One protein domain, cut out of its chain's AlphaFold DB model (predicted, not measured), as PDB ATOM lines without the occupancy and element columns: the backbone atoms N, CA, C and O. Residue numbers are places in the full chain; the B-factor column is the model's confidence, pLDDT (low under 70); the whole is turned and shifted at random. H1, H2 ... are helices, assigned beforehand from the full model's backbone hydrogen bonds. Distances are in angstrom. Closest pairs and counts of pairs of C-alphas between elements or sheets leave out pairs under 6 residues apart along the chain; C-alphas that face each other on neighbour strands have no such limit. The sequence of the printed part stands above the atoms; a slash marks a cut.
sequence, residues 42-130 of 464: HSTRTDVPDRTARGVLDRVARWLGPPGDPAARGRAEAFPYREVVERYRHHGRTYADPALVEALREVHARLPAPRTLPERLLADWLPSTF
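AT A GLANCE: This is residues 42 to 130 of the 464 residues of an uncharacterized protein of Actinomadura sp. 7K534 (UniProt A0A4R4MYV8). Helices H1 and H3 lie side by side, running the same way, and H2 and H4 run back over one side of this pair, H2 near its start and H4 near its far end. The second pair is loosely placed, H2 near H1 and H4 near H3. The printed part has 89 residues with four named helices, H1 to H4 in chain order, and no named strand; it is all helix, with under half of the residues in named elements. It is compact, radius of gyration of the C-alphas 13.1 A, and elongated, 39 by 23 by 20 A.

IN THESE COORDINATES: H1, residues 53 to 64, begins at C-alpha (286.537, 169.753, 276.707) and is 16.5 A long. H2 is residues 81 to 91, 15.6 A. H3 is residues 98 to 109, 16.3 A. H4, residues 117 to 125, 12.0 A, ends at C-alpha (298.334, 180.964, 288.468).

HOW THE PARTS SIT: H1 and H3 touch at a shallow tilt of 12 degrees; their closest C-alphas, Leu 57 and Leu 100, are 5.9 A apart. H1 and H2 are close but not clearly touching, C-alphas of Val 56 and Glu 83 closest at 6.3 A. So are H3 and H4, C-alphas of His 108 and Ala 123 closest at 6.7 A. H2 and H4 are apart. In H1, H2, H3 and H4 every O i to N i+4 pair is within hydrogen-bond range.

THE WHOLE: The printed part has no cut. The H1 to H2 link is long, 16 residues. Residues 46 to 53 have pLDDT under 70.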
ATOM      1  N   HIS A  42     280.951 186.172 276.658       89.19
ATOM      2  CA  HIS A  42     281.750 184.952 276.540       89.19
ATOM      3  C   HIS A  42     280.909 183.684 276.710       89.19
ATOM      4  O   HIS A  42     281.135 182.710 275.993       89.19
ATOM      5  N   SER A  43     279.902 183.689 277.589       86.62
ATOM      6  CA  SER A  43     279.028 182.531 277.807       86.62
ATOM      7  C   SER A  43     277.925 182.391 276.752       86.62
ATOM      8  O   SER A  43     277.299 181.336 276.647       86.62
ATOM      9  N   THR A  44     277.715 183.408 275.909       83.69
ATOM     10  CA  THR A  44     276.762 183.356 274.789       83.69
ATOM     11  C   THR A  44     277.400 183.089 273.427       83.69
ATOM     12  O   THR A  44     276.692 182.703 272.498       83.69
ATOM     13  N   ARG A  45     278.721 183.261 273.292       79.44
ATOM     14  CA  ARG A  45     279.460 183.017 272.041       79.44
ATOM     15  C   ARG A  45     279.284 181.588 271.535       79.44
ATOM     16  O   ARG A  45     279.541 180.630 272.267       79.44
ATOM     17  N   THR A  46     278.893 181.449 270.268       67.19
ATOM     18  CA  THR A  46     278.718 180.165 269.566       67.19
ATOM     19  C   THR A  46     279.940 179.728 268.755       67.19
ATOM     20  O   THR A  46     280.045 178.554 268.406       67.19
ATOM     21  N   ASP A  47     280.873 180.648 268.520       59.84
ATOM     22  CA  ASP A  47     281.959 180.607 267.539       59.84
ATOM     23  C   ASP A  47     283.353 180.340 268.132       59.84
ATOM     24  O   ASP A  47     284.355 180.480 267.437       59.84
ATOM     25  N   VAL A  48     283.447 179.931 269.402       55.31
ATOM     26  CA  VAL A  48     284.738 179.640 270.047       55.31
ATOM     27  C   VAL A  48     285.359 178.369 269.428       55.31
ATOM     28  O   VAL A  48     284.783 177.285 269.585       55.31
ATOM     29  N   PRO A  49     286.511 178.452 268.731       46.84
ATOM     30  CA  PRO A  49     287.189 177.280 268.174       46.84
ATOM     31  C   PRO A  49     287.672 176.376 269.324       46.84
ATOM     32  O   PRO A  49     288.227 176.882 270.291       46.84
ATOM     33  N   ASP A  50     287.467 175.055 269.223       49.28
ATOM     34  CA  ASP A  50     287.729 174.015 270.254       49.28
ATOM     35  C   ASP A  50     286.700 173.853 271.399       49.28
ATOM     36  O   ASP A  50     287.015 173.596 272.562       49.28
ATOM     37  N   ARG A  51     285.409 173.873 271.047       52.59
ATOM     38  CA  ARG A  51     284.283 173.641 271.974       52.59
ATOM     39  C   ARG A  51     284.210 172.286 272.690       52.59
ATOM     40  O   ARG A  51     283.442 172.172 273.644       52.59
ATOM     41  N   THR A  52     284.991 171.264 272.355       58.59
ATOM     42  CA  THR A  52     284.994 170.051 273.198       58.59
ATOM     43  C   THR A  52     285.952 170.250 274.367       58.59
ATOM     44  O   THR A  52     287.022 170.823 274.197       58.59
ATOM     45  N   ALA A  53     285.594 169.808 275.577       60.94
ATOM     46  CA  ALA A  53     286.537 169.753 276.707       60.94
ATOM     47  C   ALA A  53     287.863 169.118 276.294       60.94
ATOM     48  O   ALA A  53     288.938 169.600 276.642       60.94
ATOM     49  N   ARG A  54     287.742 168.135 275.404       73.50
ATOM     50  CA  ARG A  54     288.814 167.438 274.718       73.50
ATOM     51  C   ARG A  54     289.842 168.355 274.040       73.50
ATOM     52  O   ARG A  54     291.016 168.137 274.261       73.50
ATOM     53  N   GLY A  55     289.465 169.412 273.315       82.06
ATOM     54  CA  GLY A  55     290.449 170.264 272.620       82.06
ATOM     55  C   GLY A  55     291.402 171.018 273.562       82.06
ATOM     56  O   GLY A  55     292.613 171.060 273.337       82.06
ATOM     57  N   VAL A  56     290.870 171.574 274.656       86.62
ATOM     58  CA  VAL A  56     291.683 172.254 275.684       86.62
ATOM     59  C   VAL A  56     292.502 171.236 276.476       86.62
ATOM     60  O   VAL A  56     293.694 171.447 276.685       86.62
ATOM     61  N   LEU A  57     291.892 170.104 276.839       88.31
ATOM     62  CA  LEU A  57     292.578 168.979 277.476       88.31
ATOM     63  C   LEU A  57     293.760 168.483 276.646       88.31
ATOM     64  O   LEU A  57     294.854 168.335 277.178       88.31
ATOM     65  N   ASP A  58     293.575 168.303 275.341       89.19
ATOM     66  CA  ASP A  58     294.621 167.848 274.431       89.19
ATOM     67  C   ASP A  58     295.772 168.860 274.364       89.19
ATOM     68  O   ASP A  58     296.933 168.467 274.281       89.19
ATOM     69  N   ARG A  59     295.492 170.170 274.427       91.69
ATOM     70  CA  ARG A  59     296.536 171.212 274.487       91.69
ATOM     71  C   ARG A  59     297.307 171.165 275.800       91.69
ATOM     72  O   ARG A  59     298.533 171.222 275.761       91.69
ATOM     73  N   VAL A  60     296.611 171.032 276.930       93.19
ATOM     74  CA  VAL A  60     297.238 170.908 278.256       93.19
ATOM     75  C   VAL A  60     298.087 169.635 278.326       93.19
ATOM     76  O   VAL A  60     299.249 169.702 278.712       93.19
ATOM     77  N   ALA A  61     297.560 168.499 277.865       90.50
ATOM     78  CA  ALA A  61     298.274 167.225 277.824       90.50
ATOM     79  C   ALA A  61     299.496 167.275 276.894       90.50
ATOM     80  O   ALA A  61     300.580 166.830 277.275       90.50
ATOM     81  N   ARG A  62     299.359 167.873 275.699       91.75
ATOM     82  CA  ARG A  62     300.493 168.103 274.787       91.75
ATOM     83  C   ARG A  62     301.556 168.997 275.411       91.75
ATOM     84  O   ARG A  62     302.736 168.735 275.218       91.75
ATOM     85  N   TRP A  63     301.151 170.038 276.135       94.88
ATOM     86  CA  TRP A  63     302.091 170.910 276.828       94.88
ATOM     87  C   TRP A  63     302.805 170.175 277.968       94.88
ATOM     88  O   TRP A  63     304.005 170.359 278.133       94.88
ATOM     89  N   LEU A  64     302.095 169.342 278.735       91.62
ATOM     90  CA  LEU A  64     302.646 168.627 279.886       91.62
ATOM     91  C   LEU A  64     303.623 167.510 279.479       91.62
ATOM     92  O   LEU A  64     304.592 167.258 280.196       91.62
ATOM     93  N   GLY A  65     303.376 166.868 278.335       88.75
ATOM     94  CA  GLY A  65     304.169 165.743 277.846       88.75
ATOM     95  C   GLY A  65     303.908 164.433 278.612       88.75
ATOM     96  O   GLY A  65     303.227 164.418 279.649       88.75
ATOM     97  N   PRO A  66     304.431 163.300 278.108       85.06
ATOM     98  CA  PRO A  66     304.207 161.991 278.710       85.06
ATOM     99  C   PRO A  66     304.745 161.917 280.152       85.06
ATOM    100  O   PRO A  66     305.707 162.608 280.501       85.06
ATOM    101  N   PRO A  67     304.143 161.083 281.019       78.44
ATOM    102  CA  PRO A  67     304.672 160.837 282.357       78.44
ATOM    103  C   PRO A  67     306.115 160.317 282.300       78.44
ATOM    104  O   PRO A  67     306.441 159.482 281.462       78.44
ATOM    105  N   GLY A  68     306.972 160.788 283.208       77.44
ATOM    106  CA  GLY A  68     308.366 160.333 283.307       77.44
ATOM    107  C   GLY A  68     309.363 161.028 282.373       77.44
ATOM    108  O   GLY A  68     310.557 160.778 282.510       77.44
ATOM    109  N   ASP A  69     308.916 161.939 281.499       82.06
ATOM    110  CA  ASP A  69     309.795 162.764 280.659       82.06
ATOM    111  C   ASP A  69     309.594 164.269 280.936       82.06
ATOM    112  O   ASP A  69     308.795 164.937 280.276       82.06
ATOM    113  N   PRO A  70     310.308 164.842 281.925       76.38
ATOM    114  CA  PRO A  70     310.238 166.272 282.216       76.38
ATOM    115  C   PRO A  70     310.728 167.168 281.070       76.38
ATOM    116  O   PRO A  70     310.371 168.346 281.039       76.38
ATOM    117  N   ALA A  71     311.552 166.641 280.155       79.31
ATOM    118  CA  ALA A  71     312.123 167.403 279.046       79.31
ATOM    119  C   ALA A  71     311.125 167.593 277.894       79.31
ATOM    120  O   ALA A  71     311.254 168.550 277.132       79.31
ATOM    121  N   ALA A  72     310.105 166.735 277.798       83.31
ATOM    122  CA  ALA A  72     309.033 166.852 276.812       83.31
ATOM    123  C   ALA A  72     308.040 167.996 277.094       83.31
ATOM    124  O   ALA A  72     307.198 168.295 276.244       83.31
ATOM    125  N   ARG A  73     308.112 168.637 278.266       89.69
ATOM    126  CA  ARG A  73     307.195 169.718 278.639       89.69
ATOM    127  C   ARG A  73     307.476 171.007 277.864       89.69
ATOM    128  O   ARG A  73     308.621 171.423 277.697       89.69
ATOM    129  N   GLY A  74     306.408 171.697 277.468       91.44
ATOM    130  CA  GLY A  74     306.472 173.026 276.869       91.44
ATOM    131  C   GLY A  74     307.015 174.104 277.815       91.44
ATOM    132  O   GLY A  74     307.032 173.967 279.041       91.44
ATOM    133  N   ARG A  75     307.439 175.231 277.234       92.94
ATOM    134  CA  ARG A  75     307.836 176.421 278.005       92.94
ATOM    135  C   ARG A  75     306.615 177.043 278.686       92.94
ATOM    136  O   ARG A  75     305.513 176.977 278.139       92.94
ATOM    137  N   ALA A  76     306.803 177.677 279.843       93.31
ATOM    138  CA  ALA A  76     305.706 178.274 280.609       93.31
ATOM    139  C   ALA A  76     304.949 179.362 279.823       93.31
ATOM    140  O   ALA A  76     303.736 179.476 279.945       93.31
ATOM    141  N   GLU A  77     305.629 180.105 278.948       91.38
ATOM    142  CA  GLU A  77     305.032 181.119 278.068       91.38
ATOM    143  C   GLU A  77     304.114 180.524 276.992       91.38
ATOM    144  O   GLU A  77     303.252 181.224 276.467       91.38
ATOM    145  N   ALA A  78     304.317 179.249 276.650       93.69
ATOM    146  CA  ALA A  78     303.535 178.516 275.658       93.69
ATOM    147  C   ALA A  78     302.403 177.685 276.289       93.69
ATOM    148  O   ALA A  78     301.741 176.921 275.586       93.69
ATOM    149  N   PHE A  79     302.196 177.795 277.605       96.25
ATOM    150  CA  PHE A  79     301.061 177.164 278.270       96.25
ATOM    151  C   PHE A  79     299.738 177.738 277.710       96.25
ATOM    152  O   PHE A  79     299.668 178.945 277.457       96.25
ATOM    153  N   PRO A  80     298.685 176.923 277.494       95.00
ATOM    154  CA  PRO A  80     297.435 177.354 276.854       95.00
ATOM    155  C   PRO A  80     296.527 178.184 277.788       95.00
ATOM    156  O   PRO A  80     295.370 177.836 278.026       95.00
ATOM    157  N   TYR A  81     297.042 179.293 278.341       95.31
ATOM    158  CA  TYR A  81     296.310 180.166 279.270       95.31
ATOM    159  C   TYR A  81     294.991 180.652 278.678       95.31
ATOM    160  O   TYR A  81     293.952 180.559 279.324       95.31
ATOM    161  N   ARG A  82     295.031 181.161 277.441       92.94
ATOM    162  CA  ARG A  82     293.873 181.769 276.783       92.94
ATOM    163  C   ARG A  82     292.743 180.761 276.608       92.94
ATOM    164  O   ARG A  82     291.596 181.074 276.906       92.94
ATOM    165  N   GLU A  83     293.057 179.552 276.152       91.50
ATOM    166  CA  GLU A  83     292.067 178.493 275.966       91.50
ATOM    167  C   GLU A  83     291.436 178.043 277.290       91.50
ATOM    168  O   GLU A  83     290.229 177.801 277.344       91.50
ATOM    169  N   VAL A  84     292.224 177.966 278.367       93.69
ATOM    170  CA  VAL A  84     291.711 177.636 279.705       93.69
ATOM    171  C   VAL A  84     290.832 178.770 280.251       93.69
ATOM    172  O   VAL A  84     289.715 178.521 280.708       93.69
ATOM    173  N   VAL A  85     291.284 180.022 280.146       94.94
ATOM    174  CA  VAL A  85     290.544 181.209 280.607       94.94
ATOM    175  C   VAL A  85     289.230 181.387 279.865       94.94
ATOM    176  O   VAL A  85     288.201 181.574 280.508       94.94
ATOM    177  N   GLU A  86     289.216 181.286 278.534       91.25
ATOM    178  CA  GLU A  86     287.973 181.400 277.763       91.25
ATOM    179  C   GLU A  86     286.968 180.311 278.153       91.25
ATOM    180  O   GLU A  86     285.764 180.567 278.211       91.25
ATOM    181  N   ARG A  87     287.445 179.118 278.529       89.12
ATOM    182  CA  ARG A  87     286.569 178.060 279.032       89.12
ATOM    183  C   ARG A  87     285.948 178.407 280.382       89.12
ATOM    184  O   ARG A  87     284.743 178.211 280.561       89.12
ATOM    185  N   TYR A  88     286.731 178.965 281.301       92.88
ATOM    186  CA  TYR A  88     286.213 179.446 282.581       92.88
ATOM    187  C   TYR A  88     285.301 180.666 282.428       92.88
ATOM    188  O   TYR A  88     284.281 180.726 283.102       92.88
ATOM    189  N   ARG A  89     285.572 181.587 281.499       92.75
ATOM    190  CA  ARG A  89     284.663 182.701 281.173       92.75
ATOM    191  C   ARG A  89     283.343 182.224 280.563       92.75
ATOM    192  O   ARG A  89     282.306 182.844 280.786       92.75
ATOM    193  N   HIS A  90     283.369 181.127 279.806       90.12
ATOM    194  CA  HIS A  90     282.174 180.564 279.182       90.12
ATOM    195  C   HIS A  90     281.277 179.808 280.178       90.12
ATOM    196  O   HIS A  90     280.061 179.987 280.155       90.12
ATOM    197  N   HIS A  91     281.853 178.974 281.054       87.62
ATOM    198  CA  HIS A  91     281.085 178.095 281.952       87.62
ATOM    199  C   HIS A  91     281.049 178.544 283.423       87.62
ATOM    200  O   HIS A  91     280.110 178.205 284.141       87.62
ATOM    201  N   GLY A  92     282.050 179.300 283.876       91.31
ATOM    202  CA  GLY A  92     282.366 179.505 285.289       91.31
ATOM    203  C   GLY A  92     283.138 178.321 285.889       91.31
ATOM    204  O   GLY A  92     282.837 177.161 285.602       91.31
ATOM    205  N   ARG A  93     284.124 178.595 286.757       91.31
ATOM    206  CA  ARG A  93     284.949 177.568 287.434       91.31
ATOM    207  C   ARG A  93     284.137 176.532 288.212       91.31
ATOM    208  O   ARG A  93     284.549 175.376 288.261       91.31
ATOM    209  N   THR A  94     282.985 176.912 288.771       89.94
ATOM    210  CA  THR A  94     282.091 175.992 289.507       89.94
ATOM    211  C   THR A  94     281.599 174.842 288.626       89.94
ATOM    212  O   THR A  94     281.384 173.735 289.111       89.94
ATOM    213  N   TYR A  95     281.410 175.109 287.332       86.62
ATOM    214  CA  TYR A  95     280.827 174.180 286.362       86.62
ATOM    215  C   TYR A  95     281.874 173.670 285.365       86.62
ATOM    216  O   TYR A  95     281.539 173.260 284.253       86.62
ATOM    217  N   ALA A  96     283.153 173.746 285.739       86.19
ATOM    218  CA  ALA A  96     284.254 173.287 284.914       86.19
ATOM    219  C   ALA A  96     284.228 171.766 284.718       86.19
ATOM    220  O   ALA A  96     283.766 171.022 285.583       86.19
ATOM    221  N   ASP A  97     284.760 171.305 283.583       86.88
ATOM    222  CA  ASP A  97     284.922 169.875 283.325       86.88
ATOM    223  C   ASP A  97     285.898 169.268 284.352       86.88
ATOM    224  O   ASP A  97     287.048 169.722 284.412       86.88
ATOM    225  N   PRO A  98     285.493 168.244 285.130       89.56
ATOM    226  CA  PRO A  98     286.369 167.591 286.099       89.56
ATOM    227  C   PRO A  98     287.686 167.085 285.498       89.56
ATOM    228  O   PRO A  98     288.719 167.151 286.158       89.56
ATOM    229  N   ALA A  99     287.684 166.633 284.240       90.12
ATOM    230  CA  ALA A  99     288.900 166.183 283.572       90.12
ATOM    231  C   ALA A  99     289.885 167.338 283.342       90.12
ATOM    232  O   ALA A  99     291.095 167.136 283.430       90.12
ATOM    233  N   LEU A 100     289.389 168.549 283.055       90.88
ATOM    234  CA  LEU A 100     290.247 169.726 282.890       90.88
ATOM    235  C   LEU A 100     290.852 170.147 284.225       90.88
ATOM    236  O   LEU A 100     292.045 170.424 284.286       90.88
ATOM    237  N   VAL A 101     290.041 170.154 285.282       92.94
ATOM    238  CA  VAL A 101     290.497 170.466 286.641       92.94
ATOM    239  C   VAL A 101     291.594 169.491 287.076       92.94
ATOM    240  O   VAL A 101     292.646 169.927 287.541       92.94
ATOM    241  N   GLU A 102     291.399 168.189 286.849       93.12
ATOM    242  CA  GLU A 102     292.400 167.168 287.171       93.12
ATOM    243  C   GLU A 102     293.683 167.339 286.347       93.12
ATOM    244  O   GLU A 102     294.778 167.302 286.902       93.12
ATOM    245  N   ALA A 103     293.573 167.618 285.044       93.19
ATOM    246  CA  ALA A 103     294.741 167.861 284.196       93.19
ATOM    247  C   ALA A 103     295.561 169.080 284.660       93.19
ATOM    248  O   ALA A 103     296.789 169.042 284.656       93.19
ATOM    249  N   LEU A 104     294.904 170.163 285.088       95.69
ATOM    250  CA  LEU A 104     295.578 171.354 285.619       95.69
ATOM    251  C   LEU A 104     296.231 171.083 286.983       95.69
ATOM    252  O   LEU A 104     297.341 171.559 287.241       95.69
ATOM    253  N   ARG A 105     295.592 170.268 287.829       95.00
ATOM    254  CA  ARG A 105     296.168 169.803 289.098       95.00
ATOM    255  C   ARG A 105     297.389 168.909 288.860       95.00
ATOM    256  O   ARG A 105     298.399 169.070 289.544       95.00
ATOM    257  N   GLU A 106     297.345 168.041 287.848       93.06
ATOM    258  CA  GLU A 106     298.488 167.224 287.424       93.06
ATOM    259  C   GLU A 106     299.646 168.095 286.918       93.06
ATOM    260  O   GLU A 106     300.799 167.872 287.300       93.06
ATOM    261  N   VAL A 107     299.351 169.122 286.111       94.62
ATOM    262  CA  VAL A 107     300.354 170.106 285.681       94.62
ATOM    263  C   VAL A 107     301.046 170.713 286.897       94.62
ATOM    264  O   VAL A 107     302.274 170.665 286.966       94.62
ATOM    265  N   HIS A 108     300.280 171.228 287.864       95.12
ATOM    266  CA  HIS A 108     300.822 171.843 289.076       95.12
ATOM    267  C   HIS A 108     301.697 170.869 289.878       95.12
ATOM    268  O   HIS A 108     302.820 171.210 290.245       95.12
ATOM    269  N   ALA A 109     301.241 169.628 290.074       92.62
ATOM    270  CA  ALA A 109     301.990 168.599 290.799       92.62
ATOM    271  C   ALA A 109     303.316 168.202 290.118       92.62
ATOM    272  O   ALA A 109     304.240 167.737 290.785       92.62
ATOM    273  N   ARG A 110     303.418 168.374 288.794       90.38
ATOM    274  CA  ARG A 110     304.597 168.022 287.985       90.38
ATOM    275  C   ARG A 110     305.501 169.220 287.665       90.38
ATOM    276  O   ARG A 110     306.502 169.051 286.956       90.38
ATOM    277  N   LEU A 111     305.187 170.428 288.142       90.75
ATOM    278  CA  LEU A 111     306.075 171.579 287.978       90.75
ATOM    279  C   LEU A 111     307.339 171.406 288.846       90.75
ATOM    280  O   LEU A 111     307.231 171.133 290.039       90.75
ATOM    281  N   PRO A 112     308.558 171.567 288.292       88.88
ATOM    282  CA  PRO A 112     309.766 171.669 289.091       88.88
ATOM    283  C   PRO A 112     309.777 173.003 289.834       88.88
ATOM    284  O   PRO A 112     309.008 173.912 289.523       88.88
ATOM    285  N   ALA A 113     310.737 173.150 290.746       92.25
ATOM    286  CA  ALA A 113     311.031 174.435 291.360       92.25
ATOM    287  C   ALA A 113     311.254 175.513 290.270       92.25
ATOM    288  O   ALA A 113     312.176 175.364 289.455       92.25
ATOM    289  N   PRO A 114     310.420 176.567 290.224       93.88
ATOM    290  CA  PRO A 114     310.426 177.538 289.136       93.88
ATOM    291  C   PRO A 114     311.660 178.450 289.209       93.88
ATOM    292  O   PRO A 114     312.005 178.972 290.271       93.88
ATOM    293  N   ARG A 115     312.340 178.664 288.076       93.69
ATOM    294  CA  ARG A 115     313.608 179.423 287.998       93.69
ATOM    295  C   ARG A 115     313.465 180.741 287.254       93.69
ATOM    296  O   ARG A 115     314.173 181.701 287.553       93.69
ATOM    297  N   THR A 116     312.536 180.803 286.315       94.94
ATOM    298  CA  THR A 116     312.231 181.994 285.522       94.94
ATOM    299  C   THR A 116     310.923 182.636 285.980       94.94
ATOM    300  O   THR A 116     310.067 181.966 286.559       94.94
ATOM    301  N   LEU A 117     310.745 183.934 285.710       95.31
ATOM    302  CA  LEU A 117     309.496 184.634 286.021       95.31
ATOM    303  C   LEU A 117     308.269 183.955 285.373       95.31
ATOM    304  O   LEU A 117     307.305 183.712 286.091       95.31
ATOM    305  N   PRO A 118     308.284 183.549 284.085       95.81
ATOM    306  CA  PRO A 118     307.165 182.814 283.492       95.81
ATOM    307  C   PRO A 118     306.816 181.501 284.203       95.81
ATOM    308  O   PRO A 118     305.639 181.183 284.345       95.81
ATOM    309  N   GLU A 119     307.812 180.744 284.677       95.81
ATOM    310  CA  GLU A 119     307.566 179.519 285.452       95.81
ATOM    311  C   GLU A 119     306.946 179.824 286.817       95.81
ATOM    312  O   GLU A 119     306.056 179.097 287.253       95.81
ATOM    313  N   ARG A 120     307.388 180.899 287.481       97.38
ATOM    314  CA  ARG A 120     306.812 181.324 288.761       97.38
ATOM    315  C   ARG A 120     305.387 181.857 288.596       97.38
ATOM    316  O   ARG A 120     304.528 181.511 289.393       97.38
ATOM    317  N   LEU A 121     305.112 182.616 287.532       97.62
ATOM    318  CA  LEU A 121     303.756 183.062 287.192       97.62
ATOM    319  C   LEU A 121     302.826 181.879 286.908       97.62
ATOM    320  O   LEU A 121     301.699 181.875 287.385       97.62
ATOM    321  N   LEU A 122     303.291 180.856 286.180       97.62
ATOM    322  CA  LEU A 122     302.501 179.641 285.957       97.62
ATOM    323  C   LEU A 122     302.206 178.911 287.275       97.62
ATOM    324  O   LEU A 122     301.075 178.484 287.495       97.62
ATOM    325  N   ALA A 123     303.219 178.771 288.136       97.06
ATOM    326  CA  ALA A 123     303.078 178.120 289.436       97.06
ATOM    327  C   ALA A 123     302.071 178.845 290.342       97.06
ATOM    328  O   ALA A 123     301.248 178.184 290.963       97.06
ATOM    329  N   ASP A 124     302.080 180.180 290.353       97.25
ATOM    330  CA  ASP A 124     301.128 180.999 291.113       97.25
ATOM    331  C   ASP A 124     299.717 181.003 290.509       97.25
ATOM    332  O   ASP A 124     298.729 181.086 291.233       97.25
ATOM    333  N   TRP A 125     299.610 180.912 289.181       98.00
ATOM    334  CA  TRP A 125     298.334 180.964 288.468       98.00
ATOM    335  C   TRP A 125     297.518 179.676 288.613       98.00
ATOM    336  O   TRP A 125     296.289 179.715 288.708       98.00
ATOM    337  N   LEU A 126     298.189 178.519 288.592       97.31
ATOM    338  CA  LEU A 126     297.542 177.206 288.561       97.31
ATOM    339  C   LEU A 126     296.607 176.943 289.751       97.31
ATOM    340  O   LEU A 126     295.490 176.498 289.482       97.31
ATOM    341  N   PRO A 127     296.969 177.237 291.018       96.12
ATOM    342  CA  PRO A 127     296.072 177.065 292.161       96.12
ATOM    343  C   PRO A 127     294.694 177.711 291.981       96.12
ATOM    344  O   PRO A 127     293.681 177.075 292.265       96.12
ATOM    345  N   SER A 128     294.618 178.910 291.393       96.06
ATOM    346  CA  SER A 128     293.343 179.572 291.078       96.06
ATOM    347  C   SER A 128     292.479 178.805 290.070       96.06
ATOM    348  O   SER A 128     291.285 179.056 289.949       96.06
ATOM    349  N   THR A 129     293.028 177.867 289.305       95.62
ATOM    350  CA  THR A 129     292.251 177.129 288.299       95.62
ATOM    351  C   THR A 129     291.481 175.936 288.864       95.62
ATOM    352  O   THR A 129     290.550 175.463 288.209       95.62
ATOM    353  N   PHE A 130     291.828 175.467 290.065       93.81
ATOM    354  CA  PHE A 130     291.242 174.279 290.695       93.81
ATOM    355  C   PHE A 130     290.864 174.505 292.169       93.81
ATOM    356  O   PHE A 130     290.940 173.589 292.986       93.81
TER     357      PHE A 130